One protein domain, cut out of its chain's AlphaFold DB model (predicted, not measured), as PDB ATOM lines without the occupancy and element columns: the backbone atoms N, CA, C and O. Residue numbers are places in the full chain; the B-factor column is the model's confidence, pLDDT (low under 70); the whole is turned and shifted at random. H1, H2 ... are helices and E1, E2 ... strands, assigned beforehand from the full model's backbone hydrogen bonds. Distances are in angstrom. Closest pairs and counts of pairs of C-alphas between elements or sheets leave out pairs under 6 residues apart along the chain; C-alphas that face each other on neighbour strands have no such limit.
ATOM      1  N   SER A  76     -50.252 -13.570  34.803       69.56
ATOM      2  CA  SER A  76     -50.172 -13.472  33.342       69.56
ATOM      3  C   SER A  76     -50.074 -11.991  32.948       69.56
ATOM      4  O   SER A  76     -50.960 -11.208  33.313       69.56
ATOM      5  N   PRO A  77     -49.001 -11.563  32.258       76.25
ATOM      6  CA  PRO A  77     -47.873 -12.373  31.782       76.25
ATOM      7  C   PRO A  77     -46.833 -12.680  32.887       76.25
ATOM      8  O   PRO A  77     -46.674 -11.857  33.799       76.25
ATOM      9  N   PRO A  78     -46.089 -13.803  32.790       81.44
ATOM     10  CA  PRO A  78     -45.008 -14.145  33.714       81.44
ATOM     11  C   PRO A  78     -43.877 -13.110  33.681       81.44
ATOM     12  O   PRO A  78     -43.589 -12.491  32.647       81.44
ATOM     13  N   LYS A  79     -43.235 -12.905  34.835       89.38
ATOM     14  CA  LYS A  79     -42.249 -11.838  35.056       89.38
ATOM     15  C   LYS A  79     -40.987 -12.351  35.739       89.38
ATOM     16  O   LYS A  79     -41.035 -13.288  36.537       89.38
ATOM     17  N   CYS A  80     -39.878 -11.680  35.448       89.75
ATOM     18  CA  CYS A  80     -38.609 -11.866  36.130       89.75
ATOM     19  C   CYS A  80     -38.293 -10.676  37.036       89.75
ATOM     20  O   CYS A  80     -38.412  -9.525  36.611       89.75
ATOM     21  N   ALA A  81     -37.838 -10.964  38.252       92.06
ATOM     22  CA  ALA A  81     -37.454  -9.988  39.265       92.06
ATOM     23  C   ALA A  81     -35.949 -10.047  39.558       92.06
ATOM     24  O   ALA A  81     -35.285 -11.058  39.314       92.06
ATOM     25  N   SER A  82     -35.401  -8.962  40.102       90.38
ATOM     26  CA  SER A  82     -34.029  -8.940  40.617       90.38
ATOM     27  C   SER A  82     -33.920  -9.803  41.877       90.38
ATOM     28  O   SER A  82     -34.777  -9.732  42.756       90.38
ATOM     29  N   VAL A  83     -32.848 -10.593  42.002       90.12
ATOM     30  CA  VAL A  83     -32.537 -11.321  43.250       90.12
ATOM     31  C   VAL A  83     -32.152 -10.379  44.403       90.12
ATOM     32  O   VAL A  83     -32.220 -10.764  45.567       90.12
ATOM     33  N   ALA A  84     -31.742  -9.146  44.089       90.56
ATOM     34  CA  ALA A  84     -31.326  -8.135  45.058       90.56
ATOM     35  C   ALA A  84     -31.945  -6.768  44.701       90.56
ATOM     36  O   ALA A  84     -31.229  -5.866  44.253       90.56
ATOM     37  N   PRO A  85     -33.269  -6.598  44.893       91.50
ATOM     38  CA  PRO A  85     -33.997  -5.403  44.465       91.50
ATOM     39  C   PRO A  85     -33.530  -4.123  45.169       91.50
ATOM     40  O   PRO A  85     -33.716  -3.029  44.640       91.50
ATOM     41  N   ASP A  86     -32.899  -4.228  46.338       91.62
ATOM     42  CA  ASP A  86     -32.323  -3.084  47.056       91.62
ATOM     43  C   ASP A  86     -30.983  -2.615  46.466       91.62
ATOM     44  O   ASP A  86     -30.575  -1.472  46.669       91.62
ATOM     45  N   THR A  87     -30.312  -3.477  45.701       92.06
ATOM     46  CA  THR A  87     -28.968  -3.223  45.164       92.06
ATOM     47  C   THR A  87     -29.015  -2.806  43.698       92.06
ATOM     48  O   THR A  87     -28.272  -1.916  43.276       92.06
ATOM     49  N   TRP A  88     -29.878  -3.442  42.906       93.88
ATOM     50  CA  TRP A  88     -30.000  -3.187  41.475       93.88
ATOM     51  C   TRP A  88     -31.399  -3.520  40.956       93.88
ATOM     52  O   TRP A  88     -32.113  -4.352  41.523       93.88
ATOM     53  N   ASP A  89     -31.773  -2.863  39.863       95.12
ATOM     54  CA  ASP A  89     -33.049  -3.025  39.170       95.12
ATOM     55  C   ASP A  89     -32.857  -3.059  37.642       95.12
ATOM     56  O   ASP A  89     -31.724  -3.090  37.148       95.12
ATOM     57  N   PHE A  90     -33.962  -3.127  36.896       94.56
ATOM     58  CA  PHE A  90     -33.965  -3.149  35.437       94.56
ATOM     59  C   PHE A  90     -34.338  -1.769  34.881       94.56
ATOM     60  O   PHE A  90     -35.494  -1.535  34.535       94.56
ATOM     61  N   ASP A  91     -33.382  -0.842  34.830       93.62
ATOM     62  CA  ASP A  91     -33.604   0.535  34.364       93.62
ATOM     63  C   ASP A  91     -34.742   1.256  35.121       93.62
ATOM     64  O   ASP A  91     -35.654   1.852  34.547       93.62
ATOM     65  N   GLY A  92     -34.739   1.127  36.452       91.50
ATOM     66  CA  GLY A  92     -35.771   1.672  37.336       91.50
ATOM     67  C   GLY A  92     -37.045   0.824  37.436       91.50
ATOM     68  O   GLY A  92     -37.952   1.181  38.189       91.50
ATOM     69  N   GLN A  93     -37.133  -0.302  36.720       93.81
ATOM     70  CA  GLN A  93     -38.229  -1.265  36.851       93.81
ATOM     71  C   GLN A  93     -37.841  -2.408  37.795       93.81
ATOM     72  O   GLN A  93     -36.775  -3.008  37.667       93.81
ATOM     73  N   ALA A  94     -38.735  -2.768  38.719       90.88
ATOM     74  CA  ALA A  94     -38.510  -3.892  39.635       90.88
ATOM     75  C   ALA A  94     -38.539  -5.260  38.922       90.88
ATOM     76  O   ALA A  94     -37.920  -6.220  39.383       90.88
ATOM     77  N   THR A  95     -39.253  -5.337  37.797       93.06
ATOM     78  CA  THR A  95     -39.503  -6.575  37.054       93.06
ATOM     79  C   THR A  95     -39.482  -6.337  35.550       93.06
ATOM     80  O   THR A  95     -39.910  -5.275  35.096       93.06
ATOM     81  N   ILE A  96     -39.113  -7.358  34.782       93.50
ATOM     82  CA  ILE A  96     -39.234  -7.397  33.318       93.50
ATOM     83  C   ILE A  96     -40.119  -8.569  32.882       93.50
ATOM     84  O   ILE A  96     -40.253  -9.558  33.601       93.50
ATOM     85  N   ALA A  97     -40.753  -8.458  31.715       91.75
ATOM     86  CA  ALA A  97     -41.641  -9.500  31.201       91.75
ATOM     87  C   ALA A  97     -40.853 -10.706  30.654       91.75
ATOM     88  O   ALA A  97     -39.740 -10.550  30.140       91.75
ATOM     89  N   ALA A  98     -41.450 -11.899  30.705       90.75
ATOM     90  CA  ALA A  98     -40.907 -13.091  30.055       90.75
ATOM     91  C   ALA A  98     -40.566 -12.838  28.576       90.75
ATOM     92  O   ALA A  98     -41.332 -12.217  27.841       90.75
ATOM     93  N   GLY A  99     -39.396 -13.312  28.139       91.69
ATOM     94  CA  GLY A  99     -38.895 -13.133  26.774       91.69
ATOM     95  C   GLY A  99     -38.275 -11.770  26.467       91.69
ATOM     96  O   GLY A  99     -37.858 -11.547  25.330       91.69
ATOM     97  N   THR A 100     -38.198 -10.863  27.442       94.44
ATOM     98  CA  THR A 100     -37.580  -9.542  27.266       94.44
ATOM     99  C   THR A 100     -36.203  -9.462  27.924       94.44
ATOM    100  O   THR A 100     -35.883 -10.215  28.844       94.44
ATOM    101  N   ALA A 101     -35.366  -8.550  27.434       93.81
ATOM    102  CA  ALA A 101     -34.082  -8.222  28.041       93.81
ATOM    103  C   ALA A 101     -34.213  -6.921  28.842       93.81
ATOM    104  O   ALA A 101     -34.787  -5.951  28.349       93.81
ATOM    105  N   GLY A 102     -33.671  -6.901  30.057       93.19
ATOM    106  CA  GLY A 102     -33.610  -5.714  30.908       93.19
ATOM    107  C   GLY A 102     -32.181  -5.207  31.045       93.19
ATOM    108  O   GLY A 102     -31.255  -5.992  31.261       93.19
ATOM    109  N   THR A 103     -31.994  -3.895  30.948       95.38
ATOM    110  CA  THR A 103     -30.722  -3.251  31.293       95.38
ATOM    111  C   THR A 103     -30.591  -3.222  32.807       95.38
ATOM    112  O   THR A 103     -31.477  -2.719  33.484       95.38
ATOM    113  N   VAL A 104     -29.498  -3.758  33.347       94.62
ATOM    114  CA  VAL A 104     -29.243  -3.702  34.791       94.62
ATOM    115  C   VAL A 104     -28.770  -2.303  35.166       94.62
ATOM    116  O   VAL A 104     -27.820  -1.797  34.566       94.62
ATOM    117  N   THR A 105     -29.377  -1.730  36.200       94.19
ATOM    118  CA  THR A 105     -28.973  -0.452  36.786       94.19
ATOM    119  C   THR A 105     -28.676  -0.658  38.267       94.19
ATOM    120  O   THR A 105     -29.536  -1.066  39.049       94.19
ATOM    121  N   CYS A 106     -27.431  -0.398  38.674       94.12
ATOM    122  CA  CYS A 106     -27.050  -0.453  40.082       94.12
ATOM    123  C   CYS A 106     -27.536   0.818  40.793       94.12
ATOM    124  O   CYS A 106     -27.182   1.933  40.402       94.12
ATOM    125  N   LYS A 107     -28.290   0.673  41.886       93.38
ATOM    126  CA  LYS A 107     -28.895   1.813  42.605       93.38
ATOM    127  C   LYS A 107     -27.879   2.746  43.264       93.38
ATOM    128  O   LYS A 107     -28.183   3.893  43.566       93.38
ATOM    129  N   ASN A 108     -26.662   2.265  43.476       90.00
ATOM    130  CA  ASN A 108     -25.543   3.033  44.021       90.00
ATOM    131  C   ASN A 108     -24.688   3.743  42.957       90.00
ATOM    132  O   ASN A 108     -23.638   4.283  43.299       90.00
ATOM    133  N   GLY A 109     -25.093   3.711  41.683       88.88
ATOM    134  CA  GLY A 109     -24.336   4.306  40.579       88.88
ATOM    135  C   GLY A 109     -23.100   3.509  40.147       88.88
ATOM    136  O   GLY A 109     -22.305   4.017  39.363       88.88
ATOM    137  N   GLY A 110     -22.917   2.283  40.653       89.31
ATOM    138  CA  GLY A 110     -21.889   1.362  40.168       89.31
ATOM    139  C   GLY A 110     -22.171   0.853  38.749       89.31
ATOM    140  O   GLY A 110     -23.285   0.962  38.238       89.31
ATOM    141  N   THR A 111     -21.156   0.257  38.119       91.19
ATOM    142  CA  THR A 111     -21.302  -0.394  36.810       91.19
ATOM    143  C   THR A 111     -21.551  -1.891  37.016       91.19
ATOM    144  O   THR A 111     -20.699  -2.561  37.608       91.19
ATOM    145  N   PRO A 112     -22.675  -2.449  36.537       91.88
ATOM    146  CA  PRO A 112     -22.932  -3.879  36.660       91.88
ATOM    147  C   PRO A 112     -21.940  -4.677  35.810       91.88
ATOM    148  O   PRO A 112     -21.556  -4.262  34.718       91.88
ATOM    149  N   SER A 113     -21.552  -5.858  36.287       90.50
ATOM    150  CA  SER A 113     -20.658  -6.757  35.552       90.50
ATOM    151  C   SER A 113     -21.308  -7.368  34.313       90.50
ATOM    152  O   SER A 113     -20.608  -7.748  33.376       90.50
ATOM    153  N   VAL A 114     -22.641  -7.452  34.303       89.38
ATOM    154  CA  VAL A 114     -23.435  -7.977  33.194       89.38
ATOM    155  C   VAL A 114     -24.626  -7.058  32.955       89.38
ATOM    156  O   VAL A 114     -25.411  -6.799  33.863       89.38
ATOM    157  N   SER A 115     -24.760  -6.576  31.723       89.94
ATOM    158  CA  SER A 115     -25.932  -5.859  31.225       89.94
ATOM    159  C   SER A 115     -25.916  -5.920  29.691       89.94
ATOM    160  O   SER A 115     -24.856  -5.670  29.107       89.94
ATOM    161  N   PRO A 116     -27.026  -6.263  29.013       92.31
ATOM    162  CA  PRO A 116     -28.353  -6.569  29.554       92.31
ATOM    163  C   PRO A 116     -28.477  -7.998  30.115       92.31
ATOM    164  O   PRO A 116     -27.653  -8.872  29.844       92.31
ATOM    165  N   VAL A 117     -29.540  -8.238  30.884       92.06
ATOM    166  CA  VAL A 117     -29.925  -9.552  31.416       92.06
ATOM    167  C   VAL A 117     -31.216 -10.015  30.745       92.06
ATOM    168  O   VAL A 117     -32.206  -9.288  30.707       92.06
ATOM    169  N   ASN A 118     -31.211 -11.242  30.222       92.56
ATOM    170  CA  ASN A 118     -32.352 -11.811  29.506       92.56
ATOM    171  C   ASN A 118     -33.290 -12.557  30.462       92.56
ATOM    172  O   ASN A 118     -32.852 -13.462  31.173       92.56
ATOM    173  N   CYS A 119     -34.582 -12.229  30.420       91.12
ATOM    174  CA  CYS A 119     -35.643 -13.029  31.022       91.12
ATOM    175  C   CYS A 119     -36.108 -14.073  29.991       91.12
ATOM    176  O   CYS A 119     -36.542 -13.692  28.899       91.12
ATOM    177  N   PRO A 120     -35.984 -15.385  30.269       89.75
ATOM    178  CA  PRO A 120     -36.354 -16.419  29.308       89.75
ATOM    179  C   PRO A 120     -37.837 -16.317  28.937       89.75
ATOM    180  O   PRO A 120     -38.667 -15.909  29.749       89.75
ATOM    181  N   MET A 121     -38.185 -16.683  27.702       89.38
ATOM    182  CA  MET A 121     -39.595 -16.853  27.342       89.38
ATOM    183  C   MET A 121     -40.198 -17.965  28.197       89.38
ATOM    184  O   MET A 121     -39.535 -18.970  28.444       89.38
ATOM    185  N   SER A 122     -41.436 -17.771  28.640       86.06
ATOM    186  CA  SER A 122     -42.234 -18.842  29.227       86.06
ATOM    187  C   SER A 122     -43.220 -19.364  28.192       86.06
ATOM    188  O   SER A 122     -43.713 -18.614  27.344       86.06
ATOM    189  N   ASN A 123     -43.520 -20.654  28.275       83.12
ATOM    190  CA  ASN A 123     -44.618 -21.272  27.560       83.12
ATOM    191  C   ASN A 123     -45.811 -21.427  28.514       83.12
ATOM    192  O   ASN A 123     -45.927 -22.429  29.212       83.12
ATOM    193  N   GLU A 124     -46.738 -20.464  28.501       75.44
ATOM    194  CA  GLU A 124     -47.953 -20.495  29.339       75.44
ATOM    195  C   GLU A 124     -48.857 -21.715  29.067       75.44
ATOM    196  O   GLU A 124     -49.724 -22.046  29.874       75.44
ATOM    197  N   ASN A 125     -48.671 -22.391  27.926       75.19
ATOM    198  CA  ASN A 125     -49.420 -23.590  27.549       75.19
ATOM    199  C   ASN A 125     -48.681 -24.891  27.873       75.19
ATOM    200  O   ASN A 125     -49.172 -25.964  27.514       75.19
ATOM    201  N   ALA A 126     -47.506 -24.818  28.494       76.19
ATOM    202  CA  ALA A 126     -46.743 -25.999  28.837       76.19
ATOM    203  C   ALA A 126     -47.535 -26.902  29.788       76.19
ATOM    204  O   ALA A 126     -48.213 -26.454  30.710       76.19
ATOM    205  N   THR A 127     -47.417 -28.204  29.584       74.19
ATOM    206  CA  THR A 127     -48.084 -29.233  30.396       74.19
ATOM    207  C   THR A 127     -47.092 -30.160  31.090       74.19
ATOM    208  O   THR A 127     -47.489 -30.989  31.907       74.19
ATOM    209  N   GLN A 128     -45.801 -30.013  30.779       75.06
ATOM    210  CA  GLN A 128     -44.719 -30.849  31.289       75.06
ATOM    211  C   GLN A 128     -43.403 -30.060  31.463       75.06
ATOM    212  O   GLN A 128     -43.171 -29.092  30.731       75.06
ATOM    213  N   PRO A 129     -42.500 -30.501  32.364       77.31
ATOM    214  CA  PRO A 129     -41.246 -29.800  32.665       77.31
ATOM    215  C   PRO A 129     -40.333 -29.560  31.464       77.31
ATOM    216  O   PRO A 129     -39.595 -28.583  31.430       77.31
ATOM    217  N   SER A 130     -40.363 -30.448  30.472       81.56
ATOM    218  CA  SER A 130     -39.543 -30.339  29.262       81.56
ATOM    219  C   SER A 130     -39.941 -29.171  28.358       81.56
ATOM    220  O   SER A 130     -39.119 -28.723  27.563       81.56
ATOM    221  N   GLU A 131     -41.174 -28.677  28.466       81.94
ATOM    222  CA  GLU A 131     -41.695 -27.583  27.640       81.94
ATOM    223  C   GLU A 131     -41.360 -26.203  28.207       81.94
ATOM    224  O   GLU A 131     -41.403 -25.227  27.460       81.94
ATOM    225  N   ASP A 132     -41.016 -26.126  29.498       81.62
ATOM    226  CA  ASP A 132     -40.607 -24.882  30.145       81.62
ATOM    227  C   ASP A 132     -39.634 -25.097  31.323       81.62
ATOM    228  O   ASP A 132     -39.884 -24.738  32.476       81.62
ATOM    229  N   ALA A 133     -38.498 -25.738  31.041       80.69
ATOM    230  CA  ALA A 133     -37.573 -26.211  32.073       80.69
ATOM    231  C   ALA A 133     -37.012 -25.097  32.976       80.69
ATOM    232  O   ALA A 133     -36.764 -25.328  34.160       80.69
ATOM    233  N   ALA A 134     -36.814 -23.895  32.423       80.69
ATOM    234  CA  ALA A 134     -36.268 -22.757  33.162       80.69
ATOM    235  C   ALA A 134     -37.225 -22.277  34.260       80.69
ATOM    236  O   ALA A 134     -36.792 -21.940  35.360       80.69
ATOM    237  N   TRP A 135     -38.522 -22.290  33.969       78.31
ATOM    238  CA  TRP A 135     -39.560 -21.816  34.871       78.31
ATOM    239  C   TRP A 135     -40.086 -22.931  35.785       78.31
ATOM    240  O   TRP A 135     -40.388 -22.690  36.956       78.31
ATOM    241  N   TRP A 136     -40.094 -24.181  35.308       73.25
ATOM    242  CA  TRP A 136     -40.537 -25.336  36.096       73.25
ATOM    243  C   TRP A 136     -39.691 -25.565  37.353       73.25
ATOM    244  O   TRP A 136     -40.218 -25.954  38.394       73.25
ATOM    245  N   GLY A 137     -38.383 -25.294  37.282       73.62
ATOM    246  CA  GLY A 137     -37.481 -25.428  38.429       73.62
ATOM    247  C   GLY A 137     -37.834 -24.516  39.610       73.62
ATOM    248  O   GLY A 137     -37.480 -24.829  40.743       73.62
ATOM    249  N   ILE A 138     -38.545 -23.415  39.357       73.12
ATOM    250  CA  ILE A 138     -38.910 -22.406  40.364       73.12
ATOM    251  C   ILE A 138     -40.263 -22.743  40.992       73.12
ATOM    252  O   ILE A 138     -40.446 -22.623  42.200       73.12
ATOM    253  N   CYS A 139     -41.203 -23.182  40.161       69.56
ATOM    254  CA  CYS A 139     -42.598 -23.374  40.540       69.56
ATOM    255  C   CYS A 139     -42.908 -24.793  41.042       69.56
ATOM    256  O   CYS A 139     -43.841 -24.979  41.820       69.56
ATOM    257  N   GLY A 140     -42.124 -25.792  40.620       65.69
ATOM    258  CA  GLY A 140     -42.366 -27.197  40.938       65.69
ATOM    259  C   GLY A 140     -43.668 -27.744  40.336       65.69
ATOM    260  O   GLY A 140     -44.280 -27.145  39.456       65.69
ATOM    261  N   PHE A 141     -44.083 -28.923  40.805       64.69
ATOM    262  CA  PHE A 141     -45.376 -29.508  40.444       64.69
ATOM    263  C   PHE A 141     -46.477 -28.919  41.338       64.69
ATOM    264  O   PHE A 141     -46.386 -29.018  42.560       64.69
ATOM    265  N   GLY A 142     -47.524 -28.342  40.744       62.59
ATOM    266  CA  GLY A 142     -48.663 -27.781  41.473       62.59
ATOM    267  C   GLY A 142     -49.643 -27.036  40.567       62.59
ATOM    268  O   GLY A 142     -49.434 -26.943  39.358       62.59
ATOM    269  N   ASP A 143     -50.711 -26.505  41.160       58.91
ATOM    270  CA  ASP A 143     -51.799 -25.850  40.417       58.91
ATOM    271  C   ASP A 143     -51.459 -24.423  39.964       58.91
ATOM    272  O   ASP A 143     -52.072 -23.891  39.038       58.91
ATOM    273  N   SER A 144     -50.479 -23.781  40.602       62.75
ATOM    274  CA  SER A 144     -50.243 -22.357  40.396       62.75
ATOM    275  C   SER A 144     -48.850 -21.916  40.823       62.75
ATOM    276  O   SER A 144     -48.453 -22.148  41.968       62.75
ATOM    277  N   CYS A 145     -48.147 -21.205  39.940       67.69
ATOM    278  CA  CYS A 145     -46.919 -20.515  40.310       67.69
ATOM    279  C   CYS A 145     -47.216 -19.061  40.666       67.69
ATOM    280  O   CYS A 145     -47.587 -18.267  39.801       67.69
ATOM    281  N   ALA A 146     -47.078 -18.736  41.950       64.69
ATOM    282  CA  ALA A 146     -47.202 -17.371  42.460       64.69
ATOM    283  C   ALA A 146     -45.859 -16.622  42.488       64.69
ATOM    284  O   ALA A 146     -45.832 -15.422  42.750       64.69
ATOM    285  N   ALA A 147     -44.747 -17.330  42.273       68.56
ATOM    286  CA  ALA A 147     -43.408 -16.772  42.380       68.56
ATOM    287  C   ALA A 147     -42.953 -16.162  41.049       68.56
ATOM    288  O   ALA A 147     -43.081 -16.777  39.992       68.56
ATOM    289  N   GLU A 148     -42.385 -14.961  41.117       79.75
ATOM    290  CA  GLU A 148     -41.639 -14.370  40.008       79.75
ATOM    291  C   GLU A 148     -40.278 -15.065  39.873       79.75
ATOM    292  O   GLU A 148     -39.673 -15.487  40.864       79.75
ATOM    293  N   MET A 149     -39.766 -15.177  38.645       80.88
ATOM    294  CA  MET A 149     -38.443 -15.755  38.422       80.88
ATOM    295  C   MET A 149     -37.363 -14.766  38.857       80.88
ATOM    296  O   MET A 149     -37.154 -13.739  38.214       80.88
ATOM    297  N   THR A 150     -36.639 -15.066  39.931       85.06
ATOM    298  CA  THR A 150     -35.495 -14.246  40.341       85.06
ATOM    299  C   THR A 150     -34.306 -14.487  39.417       85.06
ATOM    300  O   THR A 150     -33.819 -15.615  39.310       85.06
ATOM    301  N   ILE A 151     -33.804 -13.428  38.786       83.25
ATOM    302  CA  ILE A 151     -32.607 -13.455  37.943       83.25
ATOM    303  C   ILE A 151     -31.488 -12.653  38.616       83.25
ATOM    304  O   ILE A 151     -31.731 -11.698  39.353       83.25
ATOM    305  N   GLY A 152     -30.242 -13.041  38.342       69.50
ATOM    306  CA  GLY A 152     -29.085 -12.181  38.581       69.50
ATOM    307  C   GLY A 152     -28.194 -12.586  39.747       69.50
ATOM    308  O   GLY A 152     -27.482 -11.746  40.285       69.50
TER     309      GLY A 152
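What this domain is: This is residues 76 to 152 of the 192 residues of the protein "Aak-1 protein" of Symbiodinium sp. CCMP2456 (UniProt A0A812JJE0). A rod with little regular structure holds a small mixed sheet, E3, E1, E5, in its middle, the antiparallel pair E2 and E4 toward one end and short helix H1 toward the other. Residues 107 to 132 run the rod's length. Of 77 printed residues, 23 are in named elements, of mixed class, in the order E1 E2 E3 E4 H1 E5. The whole is only just compact, close to loose, with a radius of gyration of the C-alphas of 13.4 A, spanning 42 by 19 by 18 A.

How they stand to each other: Look first at E1, residues 79 to 82. E5, residues 149 to 151, is its parallel neighbour, with N 151 and O 81 within hydrogen-bond range at 2.8 A. E3, residues 95 to 97, is its antiparallel neighbour, with N 80 and O 96 at 2.8 A. E2, residues 88 to 90, pairs antiparallel with E4, residues 104 to 106, with N 105 and O 89 at 2.9 A. H1, residues 133 to 139, only grazes the three-stranded sheet; its closest C-alphas to E5, Ile 138 and Met 149, are 6.9 A apart. In H1, 1 of 3 O i to N i+4 pairs and 2 of 4 O i to N i+3 pairs are within range.

Where its parts are: Find C-alpha 79 at (-42.249, -11.838, 35.056); E1 runs 10.3 A from there. E5 ends at (-32.607, -13.455, 37.943).

The domain as a whole: The printed part has no cut. The link E4 to H1 is long; its Gly 109 and Thr 127 have the C-alphas farthest apart, 42.3 A. Find pLDDT under 70 at residues 76, 139 to 147 and 152.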